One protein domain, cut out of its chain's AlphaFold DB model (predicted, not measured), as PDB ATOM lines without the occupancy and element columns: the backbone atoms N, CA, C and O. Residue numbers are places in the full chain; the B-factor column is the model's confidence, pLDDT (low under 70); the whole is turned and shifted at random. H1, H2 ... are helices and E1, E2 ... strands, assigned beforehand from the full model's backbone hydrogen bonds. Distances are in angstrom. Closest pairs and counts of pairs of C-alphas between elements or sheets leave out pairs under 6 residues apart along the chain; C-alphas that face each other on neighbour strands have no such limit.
ATOM      1  N   LEU A 117      -1.121 -12.072 -51.076       92.88
ATOM      2  CA  LEU A 117       0.186 -12.653 -50.805       92.88
ATOM      3  C   LEU A 117       0.067 -13.697 -49.688       92.88
ATOM      4  O   LEU A 117      -0.420 -13.348 -48.612       92.88
ATOM      5  N   PRO A 118       0.524 -14.944 -49.894       91.88
ATOM      6  CA  PRO A 118       0.497 -15.959 -48.847       91.88
ATOM      7  C   PRO A 118       1.357 -15.524 -47.654       91.88
ATOM      8  O   PRO A 118       2.501 -15.114 -47.827       91.88
ATOM      9  N   VAL A 119       0.826 -15.603 -46.438       90.56
ATOM     10  CA  VAL A 119       1.588 -15.375 -45.205       90.56
ATOM     11  C   VAL A 119       1.977 -16.727 -44.620       90.56
ATOM     12  O   VAL A 119       1.187 -17.384 -43.950       90.56
ATOM     13  N   GLU A 120       3.207 -17.140 -44.906       85.25
ATOM     14  CA  GLU A 120       3.795 -18.397 -44.429       85.25
ATOM     15  C   GLU A 120       4.544 -18.209 -43.104       85.25
ATOM     16  O   GLU A 120       4.572 -19.130 -42.291       85.25
ATOM     17  N   TYR A 121       5.129 -17.018 -42.889       83.62
ATOM     18  CA  TYR A 121       5.848 -16.640 -41.662       83.62
ATOM     19  C   TYR A 121       5.477 -15.224 -41.207       83.62
ATOM     20  O   TYR A 121       5.174 -14.349 -42.017       83.62
ATOM     21  N   VAL A 122       5.463 -15.036 -39.891       84.88
ATOM     22  CA  VAL A 122       5.153 -13.800 -39.174       84.88
ATOM     23  C   VAL A 122       6.300 -13.604 -38.202       84.88
ATOM     24  O   VAL A 122       6.789 -14.564 -37.609       84.88
ATOM     25  N   ASP A 123       6.735 -12.364 -38.064       85.06
ATOM     26  CA  ASP A 123       7.802 -11.979 -37.156       85.06
ATOM     27  C   ASP A 123       7.395 -10.675 -36.476       85.06
ATOM     28  O   ASP A 123       7.203  -9.663 -37.154       85.06
ATOM     29  N   TRP A 124       7.178 -10.714 -35.163       87.12
ATOM     30  CA  TRP A 124       6.964  -9.518 -34.355       87.12
ATOM     31  C   TRP A 124       8.281  -9.143 -33.684       87.12
ATOM     32  O   TRP A 124       9.073 -10.002 -33.327       87.12
ATOM     33  N   GLY A 125       8.520  -7.841 -33.512       80.06
ATOM     34  CA  GLY A 125       9.736  -7.312 -32.887       80.06
ATOM     35  C   GLY A 125      10.195  -8.112 -31.672       80.06
ATOM     36  O   GLY A 125       9.466  -8.164 -30.685       80.06
ATOM     37  N   ASP A 126      11.433  -8.620 -31.684       70.06
ATOM     38  CA  ASP A 126      12.061  -9.256 -30.510       70.06
ATOM     39  C   ASP A 126      11.940  -8.369 -29.268       70.06
ATOM     40  O   ASP A 126      11.793  -8.823 -28.133       70.06
ATOM     41  N   ASN A 127      11.983  -7.054 -29.482       79.06
ATOM     42  CA  ASN A 127      11.817  -6.060 -28.447       79.06
ATOM     43  C   ASN A 127      10.427  -6.153 -27.780       79.06
ATOM     44  O   ASN A 127      10.342  -5.933 -26.578       79.06
ATOM     45  N   LEU A 128       9.364  -6.488 -28.516       84.62
ATOM     46  CA  LEU A 128       8.015  -6.735 -28.001       84.62
ATOM     47  C   LEU A 128       7.882  -8.116 -27.360       84.62
ATOM     48  O   LEU A 128       7.156  -8.245 -26.385       84.62
ATOM     49  N   GLU A 129       8.568  -9.125 -27.889       83.75
ATOM     50  CA  GLU A 129       8.407 -10.519 -27.465       83.75
ATOM     51  C   GLU A 129       9.244 -10.901 -26.240       83.75
ATOM     52  O   GLU A 129       8.869 -11.800 -25.490       83.75
ATOM     53  N   SER A 130      10.380 -10.235 -26.020       81.12
ATOM     54  CA  SER A 130      11.382 -10.649 -25.025       81.12
ATOM     55  C   SER A 130      11.180 -10.063 -23.631       81.12
ATOM     56  O   SER A 130      11.640 -10.645 -22.647       81.12
ATOM     57  N   LYS A 131      10.532  -8.898 -23.511       83.88
ATOM     58  CA  LYS A 131      10.458  -8.196 -22.227       83.88
ATOM     59  C   LYS A 131       9.235  -7.319 -22.058       83.88
ATOM     60  O   LYS A 131       8.687  -6.744 -22.991       83.88
ATOM     61  N   THR A 132       8.875  -7.158 -20.795       89.19
ATOM     62  CA  THR A 132       7.877  -6.198 -20.350       89.19
ATOM     63  C   THR A 132       8.476  -4.799 -20.318       89.19
ATOM     64  O   THR A 132       9.574  -4.588 -19.801       89.19
ATOM     65  N   TRP A 133       7.729  -3.826 -20.830       90.88
ATOM     66  CA  TRP A 133       8.168  -2.440 -20.880       90.88
ATOM     67  C   TRP A 133       7.350  -1.543 -19.956       90.88
ATOM     68  O   TRP A 133       6.144  -1.753 -19.815       90.88
ATOM     69  N   PRO A 134       7.961  -0.502 -19.363       92.69
ATOM     70  CA  PRO A 134       7.205   0.544 -18.689       92.69
ATOM     71  C   PRO A 134       6.451   1.411 -19.707       92.69
ATOM     72  O   PRO A 134       6.738   1.378 -20.903       92.69
ATOM     73  N   VAL A 135       5.540   2.266 -19.238       92.19
ATOM     74  CA  VAL A 135       4.922   3.307 -20.082       92.19
ATOM     75  C   VAL A 135       5.999   4.227 -20.695       92.19
ATOM     76  O   VAL A 135       6.582   5.098 -20.042       92.19
ATOM     77  N   GLN A 136       6.264   4.051 -21.989       92.81
ATOM     78  CA  GLN A 136       7.282   4.794 -22.735       92.81
ATOM     79  C   GLN A 136       6.992   4.828 -24.240       92.81
ATOM     80  O   GLN A 136       5.892   4.496 -24.666       92.81
ATOM     81  N   ILE A 137       7.963   5.268 -25.041       92.69
ATOM     82  CA  ILE A 137       7.907   5.111 -26.495       92.69
ATOM     83  C   ILE A 137       8.415   3.713 -26.844       92.69
ATOM     84  O   ILE A 137       9.524   3.343 -26.463       92.69
ATOM     85  N   LEU A 138       7.595   2.955 -27.560       91.19
ATOM     86  CA  LEU A 138       7.867   1.596 -28.000       91.19
ATOM     87  C   LEU A 138       7.942   1.567 -29.518       91.19
ATOM     88  O   LEU A 138       7.074   2.112 -30.198       91.19
ATOM     89  N   ARG A 139       8.958   0.901 -30.051       90.31
ATOM     90  CA  ARG A 139       9.004   0.571 -31.470       90.31
ATOM     91  C   ARG A 139       8.183  -0.697 -31.690       90.31
ATOM     92  O   ARG A 139       8.490  -1.721 -31.091       90.31
ATOM     93  N   VAL A 140       7.136  -0.607 -32.501       92.19
ATOM     94  CA  VAL A 140       6.324  -1.747 -32.927       92.19
ATOM     95  C   VAL A 140       6.760  -2.131 -34.330       92.19
ATOM     96  O   VAL A 140       6.653  -1.314 -35.253       92.19
ATOM     97  N   GLU A 141       7.254  -3.355 -34.473       90.44
ATOM     98  CA  GLU A 141       7.689  -3.925 -35.745       90.44
ATOM     99  C   GLU A 141       7.003  -5.259 -35.999       90.44
ATOM    100  O   GLU A 141       6.873  -6.082 -35.090       90.44
ATOM    101  N   THR A 142       6.563  -5.450 -37.239       90.00
ATOM    102  CA  THR A 142       5.966  -6.702 -37.698       90.00
ATOM    103  C   THR A 142       6.354  -6.946 -39.143       90.00
ATOM    104  O   THR A 142       6.232  -6.047 -39.973       90.00
ATOM    105  N   ASN A 143       6.739  -8.174 -39.467       88.38
ATOM    106  CA  ASN A 143       6.954  -8.633 -40.828       88.38
ATOM    107  C   ASN A 143       6.102  -9.860 -41.126       88.38
ATOM    108  O   ASN A 143       5.811 -10.677 -40.255       88.38
ATOM    109  N   THR A 144       5.733  -9.996 -42.396       89.75
ATOM    110  CA  THR A 144       5.159 -11.226 -42.936       89.75
ATOM    111  C   THR A 144       5.987 -11.679 -44.123       89.75
ATOM    112  O   THR A 144       6.510 -10.847 -44.868       89.75
ATOM    113  N   PHE A 145       6.120 -12.989 -44.292       87.12
ATOM    114  CA  PHE A 145       6.936 -13.576 -45.343       87.12
ATOM    115  C   PHE A 145       6.171 -14.632 -46.127       87.12
ATOM    116  O   PHE A 145       5.318 -15.339 -45.589       87.12
ATOM    117  N   SER A 146       6.536 -14.748 -47.397       86.25
ATOM    118  CA  SER A 146       6.145 -15.817 -48.312       86.25
ATOM    119  C   SER A 146       7.382 -16.476 -48.901       86.25
ATOM    120  O   SER A 146       8.467 -15.888 -48.894       86.25
ATOM    121  N   SER A 147       7.216 -17.665 -49.471       84.44
ATOM    122  CA  SER A 147       8.252 -18.303 -50.273       84.44
ATOM    123  C   SER A 147       8.704 -17.391 -51.416       84.44
ATOM    124  O   SER A 147       7.899 -16.734 -52.078       84.44
ATOM    125  N   LEU A 148      10.009 -17.351 -51.652       78.50
ATOM    126  CA  LEU A 148      10.662 -16.560 -52.682       78.50
ATOM    127  C   LEU A 148      10.432 -17.176 -54.064       78.50
ATOM    128  O   LEU A 148      10.548 -18.390 -54.234       78.50
ATOM    129  N   ASP A 149      10.164 -16.344 -55.072       78.00
ATOM    130  CA  ASP A 149      10.034 -16.843 -56.441       78.00
ATOM    131  C   ASP A 149      11.408 -17.292 -56.978       78.00
ATOM    132  O   ASP A 149      12.407 -16.586 -56.768       78.00
ATOM    133  N   PRO A 150      11.496 -18.438 -57.682       75.38
ATOM    134  CA  PRO A 150      12.755 -18.927 -58.232       75.38
ATOM    135  C   PRO A 150      13.480 -17.870 -59.075       75.38
ATOM    136  O   PRO A 150      12.887 -17.227 -59.936       75.38
ATOM    137  N   GLY A 151      14.786 -17.709 -58.842       71.56
ATOM    138  CA  GLY A 151      15.620 -16.740 -59.564       71.56
ATOM    139  C   GLY A 151      15.619 -15.321 -58.985       71.56
ATOM    140  O   GLY A 151      16.317 -14.455 -59.510       71.56
ATOM    141  N   ASN A 194       6.441  -9.719 -47.480       91.38
ATOM    142  CA  ASN A 194       5.169  -9.321 -48.073       91.38
ATOM    143  C   ASN A 194       4.879  -7.842 -47.777       91.38
ATOM    144  O   ASN A 194       4.871  -7.399 -46.626       91.38
ATOM    145  N   VAL A 195       4.596  -7.074 -48.826       91.88
ATOM    146  CA  VAL A 195       4.378  -5.629 -48.758       91.88
ATOM    147  C   VAL A 195       3.031  -5.266 -49.376       91.88
ATOM    148  O   VAL A 195       2.747  -5.611 -50.519       91.88
ATOM    149  N   THR A 196       2.209  -4.523 -48.641       91.75
ATOM    150  CA  THR A 196       0.944  -3.944 -49.106       91.75
ATOM    151  C   THR A 196       0.821  -2.499 -48.625       91.75
ATOM    152  O   THR A 196       1.292  -2.137 -47.547       91.75
ATOM    153  N   ALA A 197       0.183  -1.657 -49.439       89.69
ATOM    154  CA  ALA A 197      -0.056  -0.249 -49.133       89.69
ATOM    155  C   ALA A 197      -1.142  -0.060 -48.068       89.69
ATOM    156  O   ALA A 197      -1.221   1.002 -47.449       89.69
ATOM    157  N   ALA A 198      -2.012  -1.058 -47.902       92.50
ATOM    158  CA  ALA A 198      -3.181  -0.953 -47.048       92.50
ATOM    159  C   ALA A 198      -2.926  -1.428 -45.614       92.50
ATOM    160  O   ALA A 198      -3.832  -1.296 -44.799       92.50
ATOM    161  N   ALA A 199      -1.728  -1.936 -45.294       95.12
ATOM    162  CA  ALA A 199      -1.396  -2.478 -43.980       95.12
ATOM    163  C   ALA A 199      -1.760  -1.520 -42.837       95.12
ATOM    164  O   ALA A 199      -1.527  -0.307 -42.897       95.12
ATOM    165  N   ARG A 200      -2.331  -2.075 -41.768       97.31
ATOM    166  CA  ARG A 200      -2.799  -1.323 -40.604       97.31
ATOM    167  C   ARG A 200      -2.362  -1.983 -39.311       97.31
ATOM    168  O   ARG A 200      -2.182  -3.198 -39.239       97.31
ATOM    169  N   LEU A 201      -2.215  -1.141 -38.295       98.00
ATOM    170  CA  LEU A 201      -1.949  -1.539 -36.924       98.00
ATOM    171  C   LEU A 201      -3.132  -1.083 -36.073       98.00
ATOM    172  O   LEU A 201      -3.438   0.109 -36.012       98.00
ATOM    173  N   ASN A 202      -3.795  -2.027 -35.416       97.94
ATOM    174  CA  ASN A 202      -4.794  -1.725 -34.405       97.94
ATOM    175  C   ASN A 202      -4.167  -1.856 -33.013       97.94
ATOM    176  O   ASN A 202      -3.596  -2.891 -32.676       97.94
ATOM    177  N   LEU A 203      -4.274  -0.797 -32.217       97.81
ATOM    178  CA  LEU A 203      -3.845  -0.739 -30.825       97.81
ATOM    179  C   LEU A 203      -5.089  -0.880 -29.951       97.81
ATOM    180  O   LEU A 203      -5.921   0.028 -29.931       97.81
ATOM    181  N   SER A 204      -5.225  -1.992 -29.237       96.38
ATOM    182  CA  SER A 204      -6.411  -2.304 -28.438       96.38
ATOM    183  C   SER A 204      -6.049  -2.483 -26.966       96.38
ATOM    184  O   SER A 204      -5.310  -3.394 -26.611       96.38
ATOM    185  N   LYS A 205      -6.575  -1.630 -26.083       95.88
ATOM    186  CA  LYS A 205      -6.464  -1.810 -24.630       95.88
ATOM    187  C   LYS A 205      -7.502  -2.835 -24.181       95.88
ATOM    188  O   LYS A 205      -8.696  -2.640 -24.415       95.88
ATOM    189  N   LEU A 206      -7.061  -3.889 -23.501       93.12
ATOM    190  CA  LEU A 206      -7.928  -5.018 -23.138       93.12
ATOM    191  C   LEU A 206      -8.645  -4.841 -21.789       93.12
ATOM    192  O   LEU A 206      -9.611  -5.532 -21.502       93.12
ATOM    193  N   GLU A 207      -8.215  -3.877 -20.977       91.38
ATOM    194  CA  GLU A 207      -8.746  -3.638 -19.628       91.38
ATOM    195  C   GLU A 207      -8.595  -2.173 -19.209       91.38
ATOM    196  O   GLU A 207      -7.669  -1.487 -19.652       91.38
ATOM    197  N   SER A 208      -9.469  -1.688 -18.327       89.06
ATOM    198  CA  SER A 208      -9.422  -0.306 -17.830       89.06
ATOM    199  C   SER A 208      -8.294  -0.063 -16.824       89.06
ATOM    200  O   SER A 208      -7.780   1.053 -16.741       89.06
ATOM    201  N   GLY A 209      -7.909  -1.091 -16.064       88.50
ATOM    202  CA  GLY A 209      -6.888  -1.023 -15.022       88.50
ATOM    203  C   GLY A 209      -5.468  -1.320 -15.504       88.50
ATOM    204  O   GLY A 209      -5.225  -1.647 -16.667       88.50
ATOM    205  N   ALA A 210      -4.526  -1.201 -14.570       86.31
ATOM    206  CA  ALA A 210      -3.218  -1.824 -14.695       86.31
ATOM    207  C   ALA A 210      -3.306  -3.292 -14.250       86.31
ATOM    208  O   ALA A 210      -4.090  -3.624 -13.360       86.31
ATOM    209  N   SER A 211      -2.453  -4.135 -14.823       85.56
ATOM    210  CA  SER A 211      -2.310  -5.541 -14.444       85.56
ATOM    211  C   SER A 211      -0.861  -5.868 -14.116       85.56
ATOM    212  O   SER A 211       0.071  -5.211 -14.588       85.56
ATOM    213  N   ALA A 212      -0.669  -6.908 -13.304       86.56
ATOM    214  CA  ALA A 212       0.649  -7.482 -13.093       86.56
ATOM    215  C   ALA A 212       1.122  -8.138 -14.395       86.56
ATOM    216  O   ALA A 212       0.501  -9.074 -14.896       86.56
ATOM    217  N   CYS A 213       2.219  -7.624 -14.944       90.38
ATOM    218  CA  CYS A 213       2.792  -8.159 -16.169       90.38
ATOM    219  C   CYS A 213       3.646  -9.401 -15.893       90.38
ATOM    220  O   CYS A 213       4.294  -9.466 -14.841       90.38
ATOM    221  N   PRO A 214       3.712 -10.354 -16.841       87.62
ATOM    222  CA  PRO A 214       4.564 -11.523 -16.701       87.62
ATOM    223  C   PRO A 214       6.036 -11.105 -16.586       87.62
ATOM    224  O   PRO A 214       6.495 -10.140 -17.209       87.62
ATOM    225  N   ALA A 215       6.768 -11.836 -15.748       83.56
ATOM    226  CA  ALA A 215       8.192 -11.621 -15.489       83.56
ATOM    227  C   ALA A 215       9.073 -12.766 -16.011       83.56
ATOM    228  O   ALA A 215      10.293 -12.628 -16.038       83.56
ATOM    229  N   ILE A 216       8.469 -13.894 -16.393       84.19
ATOM    230  CA  ILE A 216       9.166 -15.120 -16.784       84.19
ATOM    231  C   ILE A 216       8.690 -15.518 -18.175       84.19
ATOM    232  O   ILE A 216       7.487 -15.603 -18.423       84.19
ATOM    233  N   ALA A 217       9.638 -15.765 -19.074       83.25
ATOM    234  CA  ALA A 217       9.345 -16.277 -20.398       83.25
ATOM    235  C   ALA A 217       9.010 -17.772 -20.344       83.25
ATOM    236  O   ALA A 217       9.787 -18.572 -19.819       83.25
ATOM    237  N   THR A 218       7.851 -18.138 -20.889       80.12
ATOM    238  CA  THR A 218       7.350 -19.522 -20.914       80.12
ATOM    239  C   THR A 218       7.273 -20.096 -22.325       80.12
ATOM    240  O   THR A 218       7.048 -21.294 -22.470       80.12
ATOM    241  N   GLY A 219       7.442 -19.270 -23.365       73.94
ATOM    242  CA  GLY A 219       7.221 -19.683 -24.752       73.94
ATOM    243  C   GLY A 219       5.745 -19.916 -25.089       73.94
ATOM    244  O   GLY A 219       5.445 -20.515 -26.115       73.94
ATOM    245  N   ALA A 220       4.820 -19.447 -24.246       76.81
ATOM    246  CA  ALA A 220       3.381 -19.503 -24.481       76.81
ATOM    247  C   ALA A 220       2.736 -18.133 -24.230       76.81
ATOM    248  O   ALA A 220       3.265 -17.313 -23.477       76.81
ATOM    249  N   THR A 221       1.574 -17.882 -24.838       71.38
ATOM    250  CA  THR A 221       0.774 -16.689 -24.532       71.38
ATOM    251  C   THR A 221       0.377 -16.707 -23.051       71.38
ATOM    252  O   THR A 221      -0.283 -17.633 -22.596       71.38
ATOM    253  N   GLN A 222       0.782 -15.679 -22.304       79.88
ATOM    254  CA  GLN A 222       0.454 -15.503 -20.878       79.88
ATOM    255  C   GLN A 222      -0.643 -14.448 -20.649       79.88
ATOM    256  O   GLN A 222      -0.915 -14.075 -19.507       79.88
ATOM    257  N   SER A 223      -1.237 -13.929 -21.729       81.44
ATOM    258  CA  SER A 223      -2.354 -12.985 -21.662       81.44
ATOM    259  C   SER A 223      -3.561 -13.661 -21.008       81.44
ATOM    260  O   SER A 223      -3.932 -14.754 -21.434       81.44
ATOM    261  N   PRO A 224      -4.208 -13.035 -20.008       80.94
ATOM    262  CA  PRO A 224      -5.447 -13.559 -19.440       80.94
ATOM    263  C   PRO A 224      -6.644 -13.376 -20.390       80.94
ATOM    264  O   PRO A 224      -7.733 -13.870 -20.107       80.94
ATOM    265  N   PHE A 225      -6.454 -12.650 -21.495       78.12
ATOM    266  CA  PHE A 225      -7.456 -12.410 -22.522       78.12
ATOM    267  C   PHE A 225      -7.268 -13.432 -23.648       78.12
ATOM    268  O   PHE A 225      -6.649 -13.146 -24.672       78.12
ATOM    269  N   GLU A 226      -7.770 -14.648 -23.429       67.31
ATOM    270  CA  GLU A 226      -7.945 -15.630 -24.505       67.31
ATOM    271  C   GLU A 226      -9.012 -15.147 -25.505       67.31
ATOM    272  O   GLU A 226      -9.887 -14.348 -25.168       67.31
ATOM    273  N   ASP A 227      -8.944 -15.640 -26.744       62.91
ATOM    274  CA  ASP A 227      -9.783 -15.209 -27.879       62.91
ATOM    275  C   ASP A 227     -11.271 -15.562 -27.781       62.91
ATOM    276  O   ASP A 227     -12.018 -15.288 -28.721       62.91
ATOM    277  N   ASP A 228     -11.727 -16.151 -26.676       57.09
ATOM    278  CA  ASP A 228     -13.094 -16.649 -26.535       57.09
ATOM    279  C   ASP A 228     -14.117 -15.493 -26.572       57.09
ATOM    280  O   ASP A 228     -14.502 -14.904 -25.561       57.09
ATOM    281  N   GLY A 229     -14.561 -15.156 -27.787       62.31
ATOM    282  CA  GLY A 229     -15.656 -14.232 -28.077       62.31
ATOM    283  C   GLY A 229     -15.269 -12.809 -28.498       62.31
ATOM    284  O   GLY A 229     -16.171 -11.994 -28.714       62.31
ATOM    285  N   LEU A 230     -13.981 -12.473 -28.646       77.56
ATOM    286  CA  LEU A 230     -13.589 -11.170 -29.198       77.56
ATOM    287  C   LEU A 230     -13.728 -11.181 -30.727       77.56
ATOM    288  O   LEU A 230     -13.135 -12.004 -31.410       77.56
ATOM    289  N   VAL A 231     -14.494 -10.237 -31.278       88.44
ATOM    290  CA  VAL A 231     -14.689 -10.096 -32.730       88.44
ATOM    291  C   VAL A 231     -13.850  -8.932 -33.228       88.44
ATOM    292  O   VAL A 231     -14.013  -7.802 -32.753       88.44
ATOM    293  N   PHE A 232     -12.967  -9.193 -34.189       92.69
ATOM    294  CA  PHE A 232     -12.238  -8.144 -34.887       92.69
ATOM    295  C   PHE A 232     -13.094  -7.550 -36.009       92.69
ATOM    296  O   PHE A 232     -13.741  -8.260 -36.774       92.69
ATOM    297  N   THR A 233     -13.107  -6.226 -36.127       94.88
ATOM    298  CA  THR A 233     -13.718  -5.532 -37.266       94.88
ATOM    299  C   THR A 233     -12.693  -4.564 -37.856       94.88
ATOM    300  O   THR A 233     -12.221  -3.689 -37.122       94.88
ATOM    301  N   PRO A 234     -12.344  -4.669 -39.156       94.31
ATOM    302  CA  PRO A 234     -11.423  -3.743 -39.813       94.31
ATOM    303  C   PRO A 234     -11.765  -2.281 -39.519       94.31
ATOM    304  O   PRO A 234     -12.937  -1.901 -39.495       94.31
ATOM    305  N   TYR A 235     -10.742  -1.465 -39.261       95.06
ATOM    306  CA  TYR A 235     -10.811  -0.065 -38.810       95.06
ATOM    307  C   TYR A 235     -11.429   0.169 -37.422       95.06
ATOM    308  O   TYR A 235     -11.082   1.144 -36.757       95.06
ATOM    309  N   ALA A 236     -12.323  -0.705 -36.960       94.94
ATOM    310  CA  ALA A 236     -12.995  -0.573 -35.675       94.94
ATOM    311  C   ALA A 236     -12.278  -1.310 -34.531       94.94
ATOM    312  O   ALA A 236     -12.518  -0.966 -33.378       94.94
ATOM    313  N   GLY A 237     -11.410  -2.285 -34.810       93.56
ATOM    314  CA  GLY A 237     -10.685  -3.069 -33.804       93.56
ATOM    315  C   GLY A 237     -11.538  -4.139 -33.119       93.56
ATOM    316  O   GLY A 237     -12.601  -4.514 -33.612       93.56
ATOM    317  N   TRP A 238     -11.073  -4.621 -31.966       93.38
ATOM    318  CA  TRP A 238     -11.714  -5.705 -31.216       93.38
ATOM    319  C   TRP A 238     -12.944  -5.224 -30.421       93.38
ATOM    320  O   TRP A 238     -12.949  -4.135 -29.835       93.38
ATOM    321  N   SER A 239     -14.014  -6.024 -30.413       89.94
ATOM    322  CA  SER A 239     -15.312  -5.677 -29.807       89.94
ATOM    323  C   SER A 239     -15.294  -5.537 -28.276       89.94
ATOM    324  O   SER A 239     -16.102  -4.781 -27.742       89.94
ATOM    325  N   GLY A 240     -14.373  -6.204 -27.574       85.19
ATOM    326  CA  GLY A 240     -14.257  -6.175 -26.106       85.19
ATOM    327  C   GLY A 240     -13.199  -5.222 -25.542       85.19
ATOM    328  O   GLY A 240     -13.003  -5.173 -24.332       85.19
ATOM    329  N   SER A 241     -12.497  -4.464 -26.385       92.56
ATOM    330  CA  SER A 241     -11.455  -3.542 -25.922       92.56
ATOM    331  C   SER A 241     -12.042  -2.275 -25.303       92.56
ATOM    332  O   SER A 241     -12.927  -1.641 -25.878       92.56
ATOM    333  N   VAL A 242     -11.499  -1.854 -24.158       94.44
ATOM    334  CA  VAL A 242     -11.933  -0.629 -23.455       94.44
ATOM    335  C   VAL A 242     -11.493   0.650 -24.170       94.44
ATOM    336  O   VAL A 242     -12.069   1.717 -23.980       94.44
ATOM    337  N   TYR A 243     -10.456   0.545 -24.996       96.19
ATOM    338  CA  TYR A 243      -9.974   1.597 -25.877       96.19
ATOM    339  C   TYR A 243      -9.358   0.949 -27.110       96.19
ATOM    340  O   TYR A 243      -8.719  -0.097 -27.008       96.19
ATOM    341  N   LYS A 244      -9.534   1.579 -28.267       95.81
ATOM    342  CA  LYS A 244      -8.979   1.103 -29.527       95.81
ATOM    343  C   LYS A 244      -8.628   2.258 -30.437       95.81
ATOM    344  O   LYS A 244      -9.355   3.249 -30.510       95.81
ATOM    345  N   ARG A 245      -7.521   2.106 -31.151       97.00
ATOM    346  CA  ARG A 245      -7.067   3.063 -32.147       97.00
ATOM    347  C   ARG A 245      -6.492   2.319 -33.329       97.00
ATOM    348  O   ARG A 245      -5.623   1.470 -33.178       97.00
ATOM    349  N   ASP A 246      -6.968   2.683 -34.503       97.62
ATOM    350  CA  ASP A 246      -6.524   2.100 -35.752       97.62
ATOM    351  C   ASP A 246      -5.685   3.107 -36.536       97.62
ATOM    352  O   ASP A 246      -6.056   4.278 -36.667       97.62
ATOM    353  N   ILE A 247      -4.534   2.669 -37.037       96.38
ATOM    354  CA  ILE A 247      -3.592   3.529 -37.749       96.38
ATOM    355  C   ILE A 247      -3.093   2.857 -39.023       96.38
ATOM    356  O   ILE A 247      -3.009   1.632 -39.117       96.38
ATOM    357  N   LEU A 248      -2.749   3.682 -40.014       94.81
ATOM    358  CA  LEU A 248      -2.017   3.209 -41.181       94.81
ATOM    359  C   LEU A 248      -0.636   2.755 -40.714       94.81
ATOM    360  O   LEU A 248       0.046   3.500 -40.005       94.81
ATOM    361  N   TYR A 249      -0.234   1.558 -41.121       94.44
ATOM    362  CA  TYR A 249       1.038   0.989 -40.725       94.44
ATOM    363  C   TYR A 249       1.985   1.007 -41.913       94.44
ATOM    364  O   TYR A 249       1.905   0.187 -42.824       94.44
ATOM    365  N   GLY A 250       2.830   2.033 -41.934       86.69
ATOM    366  CA  GLY A 250       3.761   2.255 -43.028       86.69
ATOM    367  C   GLY A 250       4.856   1.195 -43.056       86.69
ATOM    368  O   GLY A 250       5.409   0.826 -42.020       86.69
ATOM    369  N   VAL A 251       5.187   0.755 -44.266       86.94
ATOM    370  CA  VAL A 251       6.409   0.001 -44.521       86.94
ATOM    371  C   VAL A 251       7.578   0.977 -44.661       86.94
ATOM    372  O   VAL A 251       7.480   2.004 -45.336       86.94
ATOM    373  N   GLU A 252       8.702   0.660 -44.039       81.75
ATOM    374  CA  GLU A 252       9.946   1.404 -44.158       81.75
ATOM    375  C   GLU A 252      11.094   0.481 -44.567       81.75
ATOM    376  O   GLU A 252      11.035  -0.740 -44.428       81.75
ATOM    377  N   LEU A 253      12.143   1.084 -45.123       78.00
ATOM    378  CA  LEU A 253      13.372   0.389 -45.468       78.00
ATOM    379  C   LEU A 253      14.345   0.487 -44.293       78.00
ATOM    380  O   LEU A 253      14.806   1.584 -43.964       78.00
ATOM    381  N   ASN A 254      14.679  -0.651 -43.689       76.06
ATOM    382  CA  ASN A 254      15.622  -0.694 -42.581       76.06
ATOM    383  C   ASN A 254      17.081  -0.548 -43.055       76.06
ATOM    384  O   ASN A 254      17.403  -0.596 -44.245       76.06
ATOM    385  N   ILE A 255      17.992  -0.388 -42.093       71.69
ATOM    386  CA  ILE A 255      19.434  -0.224 -42.340       71.69
ATOM    387  C   ILE A 255      20.113  -1.451 -42.952       71.69
ATOM    388  O   ILE A 255      21.241  -1.331 -43.413       71.69
ATOM    389  N   LYS A 256      19.455  -2.610 -42.946       70.75
ATOM    390  CA  LYS A 256      19.931  -3.826 -43.602       70.75
ATOM    391  C   LYS A 256      19.387  -3.949 -45.019       70.75
ATOM    392  O   LYS A 256      19.613  -4.978 -45.625       70.75
ATOM    393  N   GLY A 257      18.659  -2.968 -45.555       73.75
ATOM    394  CA  GLY A 257      18.091  -3.051 -46.901       73.75
ATOM    395  C   GLY A 257      16.860  -3.964 -47.011       73.75
ATOM    396  O   GLY A 257      16.571  -4.450 -48.104       73.75
ATOM    397  N   SER A 258      16.149  -4.217 -45.907       79.25
ATOM    398  CA  SER A 258      14.889  -4.973 -45.878       79.25
ATOM    399  C   SER A 258      13.687  -4.079 -45.608       79.25
ATOM    400  O   SER A 258      13.799  -3.077 -44.900       79.25
ATOM    401  N   TYR A 259      12.523  -4.476 -46.116       85.19
ATOM    402  CA  TYR A 259      11.262  -3.869 -45.709       85.19
ATOM    403  C   TYR A 259      10.850  -4.332 -44.314       85.19
ATOM    404  O   TYR A 259      10.955  -5.514 -43.983       85.19
ATOM    405  N   VAL A 260      10.358  -3.390 -43.515       87.25
ATOM    406  CA  VAL A 260       9.773  -3.646 -42.199       87.25
ATOM    407  C   VAL A 260       8.557  -2.756 -41.990       87.25
ATOM    408  O   VAL A 260       8.598  -1.580 -42.353       87.25
ATOM    409  N   TYR A 261       7.466  -3.280 -41.426       91.31
ATOM    410  CA  TYR A 261       6.398  -2.402 -40.943       91.31
ATOM    411  C   TYR A 261       6.800  -1.857 -39.583       91.31
ATOM    412  O   TYR A 261       7.103  -2.624 -38.675       91.31
ATOM    413  N   GLY A 262       6.839  -0.533 -39.451       91.00
ATOM    414  CA  GLY A 262       7.430   0.140 -38.298       91.00
ATOM    415  C   GLY A 262       6.554   1.268 -37.772       91.00
ATOM    416  O   GLY A 262       6.042   2.090 -38.530       91.00
ATOM    417  N   TYR A 263       6.349   1.316 -36.455       92.75
ATOM    418  CA  TYR A 263       5.581   2.381 -35.812       92.75
ATOM    419  C   TYR A 263       6.145   2.703 -34.433       92.75
ATOM    420  O   TYR A 263       6.303   1.832 -33.582       92.75
ATOM    421  N   ASN A 264       6.438   3.981 -34.197       93.25
ATOM    422  CA  ASN A 264       6.859   4.462 -32.886       93.25
ATOM    423  C   ASN A 264       5.622   4.778 -32.048       93.25
ATOM    424  O   ASN A 264       5.066   5.878 -32.108       93.25
ATOM    425  N   TRP A 265       5.186   3.805 -31.258       94.94
ATOM    426  CA  TRP A 265       4.057   3.954 -30.363       94.94
ATOM    427  C   TRP A 265       4.459   4.700 -29.090       94.94
ATOM    428  O   TRP A 265       5.115   4.170 -28.196       94.94
ATOM    429  N   ASN A 266       4.051   5.964 -28.992       95.94
ATOM    430  CA  ASN A 266       4.240   6.761 -27.787       95.94
ATOM    431  C   ASN A 266       3.148   6.454 -26.753       95.94
ATOM    432  O   ASN A 266       2.180   7.205 -26.635       95.94
ATOM    433  N   VAL A 267       3.330   5.379 -25.978       95.25
ATOM    434  CA  VAL A 267       2.357   4.944 -24.962       95.25
ATOM    435  C   VAL A 267       2.075   6.059 -23.959       95.25
ATOM    436  O   VAL A 267       0.927   6.251 -23.576       95.25
ATOM    437  N   ARG A 268       3.094   6.851 -23.577       94.12
ATOM    438  CA  ARG A 268       2.954   7.979 -22.627       94.12
ATOM    439  C   ARG A 268       1.877   8.970 -23.054       94.12
ATOM    440  O   ARG A 268       1.150   9.476 -22.205       94.12
ATOM    441  N   ASN A 269       1.776   9.206 -24.358       94.75
ATOM    442  CA  ASN A 269       0.855  10.169 -24.950       94.75
ATOM    443  C   ASN A 269      -0.280   9.490 -25.720       94.75
ATOM    444  O   ASN A 269      -0.964  10.152 -26.500       94.75
ATOM    445  N   GLU A 270      -0.501   8.188 -25.516       96.00
ATOM    446  CA  GLU A 270      -1.639   7.513 -26.125       96.00
ATOM    447  C   GLU A 270      -2.929   8.168 -25.593       96.00
ATOM    448  O   GLU A 270      -3.062   8.327 -24.364       96.00
ATOM    449  N   PRO A 271      -3.854   8.598 -26.475       95.25
ATOM    450  CA  PRO A 271      -5.042   9.359 -26.099       95.25
ATOM    451  C   PRO A 271      -6.147   8.455 -25.532       95.25
ATOM    452  O   PRO A 271      -7.306   8.531 -25.937       95.25
ATOM    453  N   VAL A 272      -5.790   7.602 -24.570       94.69
ATOM    454  CA  VAL A 272      -6.763   6.832 -23.795       94.69
ATOM    455  C   VAL A 272      -7.670   7.786 -22.996       94.69
ATOM    456  O   VAL A 272      -7.171   8.771 -22.438       94.69
ATOM    457  N   PRO A 273      -8.989   7.527 -22.930       94.62
ATOM    458  CA  PRO A 273      -9.920   8.291 -22.106       94.62
ATOM    459  C   PRO A 273      -9.501   8.382 -20.636       94.62
ATOM    460  O   PRO A 273      -8.850   7.488 -20.091       94.62
ATOM    461  N   ALA A 274      -9.935   9.452 -19.965       91.00
ATOM    462  CA  ALA A 274      -9.766   9.584 -18.523       91.00
ATOM    463  C   ALA A 274     -10.405   8.385 -17.796       91.00
ATOM    464  O   ALA A 274     -11.529   7.995 -18.104       91.00
ATOM    465  N   GLY A 275      -9.681   7.801 -16.837       88.81
ATOM    466  CA  GLY A 275     -10.112   6.603 -16.107       88.81
ATOM    467  C   GLY A 275      -9.647   5.273 -16.709       88.81
ATOM    468  O   GLY A 275      -9.825   4.243 -16.067       88.81
ATOM    469  N   ILE A 276      -9.012   5.280 -17.886       93.88
ATOM    470  CA  ILE A 276      -8.341   4.104 -18.455       93.88
ATOM    471  C   ILE A 276      -6.831   4.246 -18.247       93.88
ATOM    472  O   ILE A 276      -6.217   5.226 -18.678       93.88
ATOM    473  N   SER A 277      -6.220   3.268 -17.580       94.50
ATOM    474  CA  SER A 277      -4.770   3.216 -17.411       94.50
ATOM    475  C   SER A 277      -4.076   2.922 -18.740       94.50
ATOM    476  O   SER A 277      -4.559   2.153 -19.568       94.50
ATOM    477  N   ARG A 278      -2.894   3.512 -18.934       94.94
ATOM    478  CA  ARG A 278      -1.992   3.155 -20.043       94.94
ATOM    479  C   ARG A 278      -1.198   1.882 -19.756       94.94
ATOM    480  O   ARG A 278      -0.707   1.255 -20.690       94.94
ATOM    481  N   ALA A 279      -1.064   1.520 -18.483       95.38
ATOM    482  CA  ALA A 279      -0.474   0.262 -18.056       95.38
ATOM    483  C   ALA A 279      -1.498  -0.884 -18.137       95.38
ATOM    484  O   ALA A 279      -2.698  -0.652 -18.268       95.38
ATOM    485  N   GLY A 280      -1.020  -2.121 -18.050       94.31
ATOM    486  CA  GLY A 280      -1.797  -3.344 -18.232       94.31
ATOM    487  C   GLY A 280      -1.747  -3.869 -19.664       94.31
ATOM    488  O   GLY A 280      -0.858  -3.517 -20.440       94.31
ATOM    489  N   TRP A 281      -2.705  -4.723 -20.005       94.50
ATOM    490  CA  TRP A 281      -2.702  -5.491 -21.247       94.50
ATOM    491  C   TRP A 281      -3.178  -4.701 -22.464       94.50
ATOM    492  O   TRP A 281      -4.200  -4.000 -22.424       94.50
ATOM    493  N   TRP A 282      -2.428  -4.866 -23.550       95.50
ATOM    494  CA  TRP A 282      -2.688  -4.333 -24.878       95.50
ATOM    495  C   TRP A 282      -2.552  -5.439 -25.920       95.50
ATOM    496  O   TRP A 282      -1.600  -6.210 -25.879       95.50
ATOM    497  N   ARG A 283      -3.461  -5.450 -26.892       95.31
ATOM    498  CA  ARG A 283      -3.383  -6.250 -28.111       95.31
ATOM    499  C   ARG A 283      -2.956  -5.363 -29.268       95.31
ATOM    500  O   ARG A 283      -3.627  -4.374 -29.573       95.31
ATOM    501  N   LEU A 284      -1.847  -5.712 -29.907       96.75
ATOM    502  CA  LEU A 284      -1.365  -5.074 -31.128       96.75
ATOM    503  C   LEU A 284      -1.728  -5.978 -32.299       96.75
ATOM    504  O   LEU A 284      -1.358  -7.143 -32.287       96.75
ATOM    505  N   THR A 285      -2.479  -5.488 -33.284       96.81
ATOM    506  CA  THR A 285      -2.982  -6.313 -34.398       96.81
ATOM    507  C   THR A 285      -2.518  -5.779 -35.743       96.81
ATOM    508  O   THR A 285      -2.816  -4.637 -36.085       96.81
ATOM    509  N   PHE A 286      -1.836  -6.624 -36.509       96.94
ATOM    510  CA  PHE A 286      -1.429  -6.389 -37.886       96.94
ATOM    511  C   PHE A 286      -2.422  -7.039 -38.853       96.94
ATOM    512  O   PHE A 286      -2.686  -8.239 -38.765       96.94
ATOM    513  N   TYR A 287      -2.959  -6.252 -39.781       96.00
ATOM    514  CA  TYR A 287      -3.898  -6.727 -40.796       96.00
ATOM    515  C   TYR A 287      -3.847  -5.850 -42.053       96.00
ATOM    516  O   TYR A 287      -3.298  -4.744 -42.032       96.00
ATOM    517  N   SER A 288      -4.452  -6.322 -43.147       94.56
ATOM    518  CA  SER A 288      -4.635  -5.528 -44.365       94.56
ATOM    519  C   SER A 288      -6.102  -5.554 -44.816       94.56
ATOM    520  O   SER A 288      -6.602  -6.620 -45.168       94.56
ATOM    521  N   PRO A 289      -6.816  -4.413 -44.831       92.88
ATOM    522  CA  PRO A 289      -8.246  -4.356 -45.141       92.88
ATOM    523  C   PRO A 289      -8.565  -4.616 -46.619       92.88
ATOM    524  O   PRO A 289      -9.718  -4.851 -46.964       92.88
ATOM    525  N   ASP A 290      -7.565  -4.561 -47.500       90.06
ATOM    526  CA  ASP A 290      -7.690  -4.909 -48.919       90.06
ATOM    527  C   ASP A 290      -7.575  -6.422 -49.180       90.06
ATOM    528  O   ASP A 290      -7.593  -6.843 -50.336       90.06
ATOM    529  N   ASN A 291      -7.437  -7.236 -48.123       85.25
ATOM    530  CA  ASN A 291      -7.137  -8.666 -48.197       85.25
ATOM    531  C   ASN A 291      -5.885  -8.975 -49.036       85.25
ATOM    532  O   ASN A 291      -5.760 -10.060 -49.597       85.25
ATOM    533  N   GLY A 292      -4.936  -8.035 -49.117       90.75
ATOM    534  CA  GLY A 292      -3.676  -8.215 -49.834       90.75
ATOM    535  C   GLY A 292      -2.737  -9.239 -49.197       90.75
ATOM    536  O   GLY A 292      -1.747  -9.619 -49.817       90.75
ATOM    537  N   LEU A 293      -3.050  -9.699 -47.983       93.62
ATOM    538  CA  LEU A 293      -2.316 -10.711 -47.228       93.62
ATOM    539  C   LEU A 293      -3.247 -11.883 -46.891       93.62
ATOM    540  O   LEU A 293      -4.336 -11.694 -46.344       93.62
ATOM    541  N   ASP A 294      -2.816 -13.104 -47.196       92.56
ATOM    542  CA  ASP A 294      -3.565 -14.331 -46.942       92.56
ATOM    543  C   ASP A 294      -2.924 -15.143 -45.812       92.56
ATOM    544  O   ASP A 294      -1.932 -15.836 -46.020       92.56
ATOM    545  N   PHE A 295      -3.510 -15.083 -44.616       91.38
ATOM    546  CA  PHE A 295      -3.028 -15.823 -43.447       91.38
ATOM    547  C   PHE A 295      -3.522 -17.275 -43.394       91.38
ATOM    548  O   PHE A 295      -3.097 -18.030 -42.525       91.38
ATOM    549  N   ARG A 296      -4.384 -17.724 -44.318       87.25
ATOM    550  CA  ARG A 296      -4.934 -19.093 -44.285       87.25
ATOM    551  C   ARG A 296      -3.897 -20.164 -44.591       87.25
ATOM    552  O   ARG A 296      -4.042 -21.300 -44.149       87.25
ATOM    553  N   VAL A 297      -2.857 -19.800 -45.338       78.19
ATOM    554  CA  VAL A 297      -1.724 -20.682 -45.652       78.19
ATOM    555  C   VAL A 297      -0.762 -20.867 -44.476       78.19
ATOM    556  O   VAL A 297       0.137 -21.701 -44.562       78.19
ATOM    557  N   TRP A 298      -0.964 -20.139 -43.373       72.62
ATOM    558  CA  TRP A 298      -0.233 -20.358 -42.135       72.62
ATOM    559  C   TRP A 298      -0.469 -21.781 -41.625       72.62
ATOM    560  O   TRP A 298      -1.569 -22.125 -41.176       72.62
ATOM    561  N   ALA A 299       0.562 -22.621 -41.685       59.50
ATOM    562  CA  ALA A 299       0.514 -23.932 -41.062       59.50
ATOM    563  C   ALA A 299       0.594 -23.751 -39.543       59.50
ATOM    564  O   ALA A 299       1.524 -23.124 -39.042       59.50
ATOM    565  N   ASP A 300      -0.377 -24.305 -38.818       51.72
ATOM    566  CA  ASP A 300      -0.353 -24.329 -37.357       51.72
ATOM    567  C   ASP A 300       1.001 -24.862 -36.865       51.72
ATOM    568  O   ASP A 300       1.394 -25.962 -37.289       51.72
ATOM    569  N   PRO A 301       1.746 -24.134 -36.017       50.44
ATOM    570  CA  PRO A 301       2.891 -24.722 -35.358       50.44
ATOM    571  C   PRO A 301       2.423 -25.933 -34.557       50.44
ATOM    572  O   PRO A 301       1.721 -25.831 -33.556       50.44
ATOM    573  N   SER A 302       2.852 -27.119 -34.979       36.91
ATOM    574  CA  SER A 302       2.875 -28.274 -34.087       36.91
ATOM    575  C   SER A 302       3.594 -27.865 -32.787       36.91
ATOM    576  O   SER A 302       4.549 -27.089 -32.880       36.91
ATOM    577  N   PRO A 303       3.217 -28.378 -31.600       34.88
ATOM    578  CA  PRO A 303       3.917 -28.053 -30.358       34.88
ATOM    579  C   PRO A 303       5.423 -28.312 -30.527       34.88
ATOM    580  O   PRO A 303       5.831 -29.453 -30.742       34.88
ATOM    581  N   GLY A 304       6.238 -27.251 -30.518       36.34
ATOM    582  CA  GLY A 304       7.690 -27.318 -30.750       36.34
ATOM    583  C   GLY A 304       8.199 -26.814 -32.111       36.34
ATOM    584  O   GLY A 304       9.411 -26.788 -32.313       36.34
ATOM    585  N   LYS A 305       7.332 -26.380 -33.033       38.19
ATOM    586  CA  LYS A 305       7.734 -25.530 -34.165       38.19
ATOM    587  C   LYS A 305       7.462 -24.081 -33.796       38.19
ATOM    588  O   LYS A 305       6.324 -23.649 -33.838       38.19
ATOM    589  N   ASP A 306       8.494 -23.330 -33.455       43.50
ATOM    590  CA  ASP A 306       8.392 -21.875 -33.377       43.50
ATOM    591  C   ASP A 306       8.224 -21.375 -34.829       43.50
ATOM    592  O   ASP A 306       9.189 -21.266 -35.577       43.50
ATOM    593  N   THR A 307       6.986 -21.197 -35.309       45.62
ATOM    594  CA  THR A 307       6.681 -20.717 -36.682       45.62
ATOM    595  C   THR A 307       6.960 -19.221 -36.860       45.62
ATOM    596  O   THR A 307       6.501 -18.601 -37.817       45.62
ATOM    597  N   LEU A 308       7.700 -18.627 -35.929       52.75
ATOM    598  CA  LEU A 308       8.012 -17.213 -35.886       52.75
ATOM    599  C   LEU A 308       9.420 -16.978 -36.416       52.75
ATOM    600  O   LEU A 308      10.393 -17.458 -35.835       52.75
ATOM    601  N   ALA A 309       9.462 -16.227 -37.517       51.00
ATOM    602  CA  ALA A 309      10.578 -16.044 -38.439       51.00
ATOM    603  C   ALA A 309      11.140 -17.354 -39.046       51.00
ATOM    604  O   ALA A 309      11.261 -18.383 -38.380       51.00
ATOM    605  N   PRO A 310      11.517 -17.361 -40.336       49.12
ATOM    606  CA  PRO A 310      12.307 -18.464 -40.865       49.12
ATOM    607  C   PRO A 310      13.626 -18.599 -40.089       49.12
ATOM    608  O   PRO A 310      14.180 -17.572 -39.687       49.12
ATOM    609  N   PRO A 311      14.173 -19.820 -39.904       38.75
ATOM    610  CA  PRO A 311      15.484 -19.986 -39.297       38.75
ATOM    611  C   PRO A 311      16.483 -19.217 -40.154       38.75
ATOM    612  O   PRO A 311      16.767 -19.586 -41.296       38.75
ATOM    613  N   LEU A 312      16.980 -18.106 -39.623       42.16
ATOM    614  CA  LEU A 312      18.095 -17.430 -40.250       42.16
ATOM    615  C   LEU A 312      19.268 -18.394 -40.183       42.16
ATOM    616  O   LEU A 312      19.448 -19.100 -39.186       42.16
ATOM    617  N   SER A 313      20.027 -18.490 -41.275       32.84
ATOM    618  CA  SER A 313      21.270 -19.257 -41.261       32.84
ATOM    619  C   SER A 313      22.060 -18.916 -39.989       32.84
ATOM    620  O   SER A 313      22.073 -17.751 -39.604       32.84
ATOM    621  N   PRO A 314      22.774 -19.873 -39.369       29.94
ATOM    622  CA  PRO A 314      23.496 -19.678 -38.101       29.94
ATOM    623  C   PRO A 314      24.588 -18.581 -38.113       29.94
ATOM    624  O   PRO A 314      25.270 -18.384 -37.114       29.94
ATOM    625  N   LEU A 315      24.760 -17.873 -39.233       32.12
ATOM    626  CA  LEU A 315      25.656 -16.731 -39.430       32.12
ATOM    627  C   LEU A 315      24.921 -15.382 -39.529       32.12
ATOM    628  O   LEU A 315      25.572 -14.341 -39.566       32.12
ATOM    629  N   GLU A 316      23.587 -15.375 -39.569       38.84
ATOM    630  CA  GLU A 316      22.781 -14.162 -39.658       38.84
ATOM    631  C   GLU A 316      21.847 -14.070 -38.448       38.84
ATOM    632  O   GLU A 316      20.863 -14.804 -38.381       38.84
ATOM    633  N   PRO A 317      22.088 -13.166 -37.482       32.66
ATOM    634  CA  PRO A 317      21.019 -12.780 -36.576       32.66
ATOM    635  C   PRO A 317      19.872 -12.210 -37.412       32.66
ATOM    636  O   PRO A 317      20.106 -11.560 -38.444       32.66
ATOM    637  N   ALA A 318      18.638 -12.421 -36.948       36.62
ATOM    638  CA  ALA A 318      17.447 -11.865 -37.575       36.62
ATOM    639  C   ALA A 318      17.675 -10.404 -37.967       36.62
ATOM    640  O   ALA A 318      18.411  -9.676 -37.277       36.62
ATOM    641  N   PRO A 319      17.076  -9.918 -39.070       36.19
ATOM    642  CA  PRO A 319      17.079  -8.490 -39.347       36.19
ATOM    643  C   PRO A 319      16.695  -7.673 -38.096       36.19
ATOM    644  O   PRO A 319      17.256  -6.596 -37.914       36.19
ATOM    645  N   MET A 320      15.879  -8.253 -37.203       39.28
ATOM    646  CA  MET A 320      15.392  -7.689 -35.940       39.28
ATOM    647  C   MET A 320      16.279  -7.963 -34.703       39.28
ATOM    648  O   MET A 320      16.463  -7.053 -33.893       39.28
ATOM    649  N   ALA A 321      16.965  -9.109 -34.615       33.88
ATOM    650  CA  ALA A 321      17.835  -9.445 -33.474       33.88
ATOM    651  C   ALA A 321      19.041  -8.501 -33.329       33.88
ATOM    652  O   ALA A 321      19.506  -8.230 -32.224       33.88
ATOM    653  N   ALA A 322      19.521  -7.919 -34.434       29.95
ATOM    654  CA  ALA A 322      20.654  -6.990 -34.406       29.95
ATOM    655  C   ALA A 322      20.326  -5.600 -33.818       29.95
ATOM    656  O   ALA A 322      21.247  -4.842 -33.528       29.95
ATOM    657  N   LEU A 323      19.045  -5.248 -33.637       31.36
ATOM    658  CA  LEU A 323      18.624  -3.976 -33.023       31.36
ATOM    659  C   LEU A 323      18.226  -4.126 -31.544       31.36
ATOM    660  O   LEU A 323      18.011  -3.123 -30.859       31.36
ATOM    661  N   SER A 324      18.158  -5.356 -31.027       33.81
ATOM    662  CA  SER A 324      17.829  -5.648 -29.633       33.81
ATOM    663  C   SER A 324      19.101  -5.918 -28.826       33.81
ATOM    664  O   SER A 324      19.460  -7.057 -28.548       33.81
ATOM    665  N   SER A 325      19.794  -4.866 -28.380       31.19
ATOM    666  CA  SER A 325      20.820  -4.991 -27.331       31.19
ATOM    667  C   SER A 325      20.164  -5.153 -25.945       31.19
ATOM    668  O   SER A 325      20.362  -4.341 -25.037       31.19
ATOM    669  N   GLY A 326      19.302  -6.158 -25.799       32.84
ATOM    670  CA  GLY A 326      18.618  -6.508 -24.559       32.84
ATOM    671  C   GLY A 326      18.786  -7.994 -24.297       32.84
ATOM    672  O   GLY A 326      18.369  -8.792 -25.122       32.84
ATOM    673  N   SER A 327      19.417  -8.313 -23.164       33.66
ATOM    674  CA  SER A 327      19.661  -9.652 -22.612       33.66
ATOM    675  C   SER A 327      18.737 -10.740 -23.163       33.66
ATOM    676  O   SER A 327      17.544 -10.749 -22.849       33.66
ATOM    677  N   GLU A 328      19.317 -11.665 -23.929       37.12
ATOM    678  CA  GLU A 328      18.712 -12.965 -24.202       37.12
ATOM    679  C   GLU A 328      18.271 -13.577 -22.866       37.12
ATOM    680  O   GLU A 328      19.042 -13.633 -21.905       37.12
ATOM    681  N   SER A 329      17.005 -13.981 -22.770       38.12
ATOM    682  CA  SER A 329      16.548 -14.785 -21.642       38.12
ATOM    683  C   SER A 329      17.364 -16.078 -21.608       38.12
ATOM    684  O   SER A 329      17.470 -16.743 -22.638       38.12
ATOM    685  N   GLU A 330      17.872 -16.470 -20.438       35.44
ATOM    686  CA  GLU A 330      18.708 -17.669 -20.235       35.44
ATOM    687  C   GLU A 330      18.067 -18.993 -20.719       35.44
ATOM    688  O   GLU A 330      18.746 -20.014 -20.789       35.44
ATOM    689  N   SER A 331      16.775 -18.997 -21.074       44.50
ATOM    690  CA  SER A 331      16.031 -20.154 -21.590       44.50
ATOM    691  C   SER A 331      15.770 -20.153 -23.105       44.50
ATOM    692  O   SER A 331      15.262 -21.149 -23.614       44.50
ATOM    693  N   GLY A 332      16.057 -19.060 -23.826       59.66
ATOM    694  CA  GLY A 332      15.681 -18.892 -25.241       59.66
ATOM    695  C   GLY A 332      14.165 -18.845 -25.512       59.66
ATOM    696  O   GLY A 332      13.750 -18.911 -26.665       59.66
ATOM    697  N   LEU A 333      13.329 -18.758 -24.470       69.94
ATOM    698  CA  LEU A 333      11.870 -18.713 -24.587       69.94
ATOM    699  C   LEU A 333      11.365 -17.270 -24.719       69.94
ATOM    700  O   LEU A 333      11.913 -16.349 -24.118       69.94
ATOM    701  N   ARG A 334      10.263 -17.078 -25.452       77.81
ATOM    702  CA  ARG A 334       9.594 -15.774 -25.613       77.81
ATOM    703  C   ARG A 334       8.705 -15.455 -24.404       77.81
ATOM    704  O   ARG A 334       8.073 -16.349 -23.827       77.81
ATOM    705  N   LEU A 335       8.651 -14.181 -24.012       85.31
ATOM    706  CA  LEU A 335       7.783 -13.682 -22.938       85.31
ATOM    707  C   LEU A 335       6.355 -13.448 -23.436       85.31
ATOM    708  O   LEU A 335       5.398 -13.830 -22.760       85.31
ATOM    709  N   TYR A 336       6.232 -12.860 -24.624       86.88
ATOM    710  CA  TYR A 336       4.974 -12.646 -25.328       86.88
ATOM    711  C   TYR A 336       5.014 -13.387 -26.658       86.88
ATOM    712  O   TYR A 336       5.974 -13.258 -27.412       86.88
ATOM    713  N   VAL A 337       3.975 -14.178 -26.924       85.12
ATOM    714  CA  VAL A 337       3.892 -15.028 -28.115       85.12
ATOM    715  C   VAL A 337       2.772 -14.510 -29.014       85.12
ATOM    716  O   VAL A 337       1.622 -14.476 -28.558       85.12
ATOM    717  N   PRO A 338       3.081 -14.090 -30.252       87.00
ATOM    718  CA  PRO A 338       2.078 -13.669 -31.219       87.00
ATOM    719  C   PRO A 338       1.192 -14.832 -31.678       87.00
ATOM    720  O   PRO A 338       1.570 -16.003 -31.636       87.00
ATOM    721  N   ARG A 339      -0.002 -14.487 -32.154       87.00
ATOM    722  CA  ARG A 339      -1.022 -15.405 -32.661       87.00
ATOM    723  C   ARG A 339      -1.436 -15.017 -34.075       87.00
ATOM    724  O   ARG A 339      -1.323 -13.856 -34.480       87.00
ATOM    725  N   VAL A 340      -1.902 -16.001 -34.835       87.75
ATOM    726  CA  VAL A 340      -2.418 -15.830 -36.198       87.75
ATOM    727  C   VAL A 340      -3.878 -16.250 -36.216       87.75
ATOM    728  O   VAL A 340      -4.198 -17.397 -35.909       87.75
ATOM    729  N   ASP A 341      -4.742 -15.325 -36.615       87.81
ATOM    730  CA  ASP A 341      -6.160 -15.565 -36.845       87.81
ATOM    731  C   ASP A 341      -6.384 -15.669 -38.356       87.81
ATOM    732  O   ASP A 341      -6.328 -14.687 -39.107       87.81
ATOM    733  N   ARG A 342      -6.571 -16.910 -38.808       87.06
ATOM    734  CA  ARG A 342      -6.680 -17.246 -40.232       87.06
ATOM    735  C   ARG A 342      -8.023 -16.830 -40.814       87.06
ATOM    736  O   ARG A 342      -8.082 -16.517 -42.000       87.06
ATOM    737  N   ASP A 343      -9.065 -16.809 -39.990       85.38
ATOM    738  CA  ASP A 343     -10.423 -16.497 -40.421       85.38
ATOM    739  C   ASP A 343     -10.581 -14.990 -40.629       85.38
ATOM    740  O   ASP A 343     -11.170 -14.551 -41.617       85.38
ATOM    741  N   ASN A 344      -9.971 -14.190 -39.750       88.69
ATOM    742  CA  ASN A 344      -9.966 -12.732 -39.857       88.69
ATOM    743  C   ASN A 344      -8.764 -12.164 -40.635       88.69
ATOM    744  O   ASN A 344      -8.633 -10.943 -40.733       88.69
ATOM    745  N   HIS A 345      -7.906 -13.018 -41.209       91.81
ATOM    746  CA  HIS A 345      -6.738 -12.619 -42.005       91.81
ATOM    747  C   HIS A 345      -5.807 -11.625 -41.282       91.81
ATOM    748  O   HIS A 345      -5.421 -10.586 -41.829       91.81
ATOM    749  N   LEU A 346      -5.441 -11.942 -40.037       93.50
ATOM    750  CA  LEU A 346      -4.628 -11.066 -39.196       93.50
ATOM    751  C   LEU A 346      -3.652 -11.835 -38.303       93.50
ATOM    752  O   LEU A 346      -3.792 -13.030 -38.048       93.50
ATOM    753  N   THR A 347      -2.671 -11.115 -37.769       92.94
ATOM    754  CA  THR A 347      -1.850 -11.568 -36.641       92.94
ATOM    755  C   THR A 347      -1.884 -10.523 -35.545       92.94
ATOM    756  O   THR A 347      -1.990  -9.325 -35.814       92.94
ATOM    757  N   TYR A 348      -1.805 -10.957 -34.297       93.44
ATOM    758  CA  TYR A 348      -1.744 -10.049 -33.168       93.44
ATOM    759  C   TYR A 348      -0.805 -10.566 -32.085       93.44
ATOM    760  O   TYR A 348      -0.524 -11.759 -32.000       93.44
ATOM    761  N   ILE A 349      -0.335  -9.658 -31.241       91.94
ATOM    762  CA  ILE A 349       0.424  -9.979 -30.037       91.94
ATOM    763  C   ILE A 349      -0.186  -9.250 -28.846       91.94
ATOM    764  O   ILE A 349      -0.485  -8.054 -28.916       91.94
ATOM    765  N   ASP A 350      -0.356  -9.983 -27.751       93.31
ATOM    766  CA  ASP A 350      -0.760  -9.416 -26.472       93.31
ATOM    767  C   ASP A 350       0.480  -9.121 -25.644       93.31
ATOM    768  O   ASP A 350       1.245 -10.027 -25.317       93.31
ATOM    769  N   ILE A 351       0.657  -7.853 -25.281       93.38
ATOM    770  CA  ILE A 351       1.753  -7.386 -24.437       93.38
ATOM    771  C   ILE A 351       1.201  -6.684 -23.202       93.38
ATOM    772  O   ILE A 351       0.178  -5.996 -23.253       93.38
ATOM    773  N   CYS A 352       1.900  -6.819 -22.081       94.19
ATOM    774  CA  CYS A 352       1.580  -6.078 -20.872       94.19
ATOM    775  C   CYS A 352       2.549  -4.904 -20.702       94.19
ATOM    776  O   CYS A 352       3.767  -5.053 -20.814       94.19
ATOM    777  N   ILE A 353       2.005  -3.720 -20.428       95.00
ATOM    778  CA  ILE A 353       2.769  -2.504 -20.155       95.00
ATOM    779  C   ILE A 353       2.788  -2.253 -18.650       95.00
ATOM    780  O   ILE A 353       1.745  -2.109 -18.021       95.00
ATOM    781  N   GLN A 354       3.974  -2.154 -18.060       93.62
ATOM    782  CA  GLN A 354       4.128  -1.820 -16.648       93.62
ATOM    783  C   GLN A 354       3.885  -0.337 -16.388       93.62
ATOM    784  O   GLN A 354       4.201   0.531 -17.209       93.62
ATOM    785  N   GLU A 355       3.404  -0.027 -15.188       88.19
ATOM    786  CA  GLU A 355       3.434   1.343 -14.693       88.19
ATOM    787  C   GLU A 355       4.874   1.876 -14.682       88.19
ATOM    788  O   GLU A 355       5.837   1.155 -14.411       88.19
TER     789      GLU A 355
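Overview. This is residues 117 to 151 and 194 to 355 of the 364 residues of an uncharacterized protein of Armatimonadetes bacterium (UniProt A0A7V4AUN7). Amid little regular structure, two antiparallel sheets, E4 E3 E7 E9 E8 and E1 E2 E6 E5, face each other as a sandwich, while residues 311 to 317 stick out. The 197 printed residues, mostly strand by class, hold 63 in named elements: E1 H1 E2 E3 E4 E5 E6 E7 E8 E9. The whole is compact, radius of gyration of the C-alphas 16.2 A, spanning 56 by 40 by 34 A.

Arrangement. In the twisted larger sheet, E7, residues 280 to 287, neighbours E9, residues 346 to 354, with N 284 and O 349 2.9 A apart, within hydrogen-bond range. E3, residues 200 to 205, and edge strands E4, residues 243 to 248, and E8, residues 339 to 341, complete it. In the other sheet, E2, residues 137 to 147, neighbours E6, residues 259 to 266, with N 140 and O 263 2.8 A apart; E1, residues 121 to 124, and E5, residues 251 to 253, are edge strands. H1, residues 126 to 130, with its O i to N i+4 pair within range, only grazes the larger sheet.

Along the chain. E2 is 33.4 A long, E9 25.9 A. E1 begins at C-alpha 121 (5.848, -16.640, -41.662); E9 ends at C-alpha 354 (4.128, -1.820, -16.648).

Size, cuts and confidence. Residues 152 to 193 are cut out, C-alphas 151 and 194 being 17.2 A apart. Links E3 to E4, E6 to E7 and E7 to E8 are long. pLDDT is under 70 at residues 226 to 229 and 299 to 333.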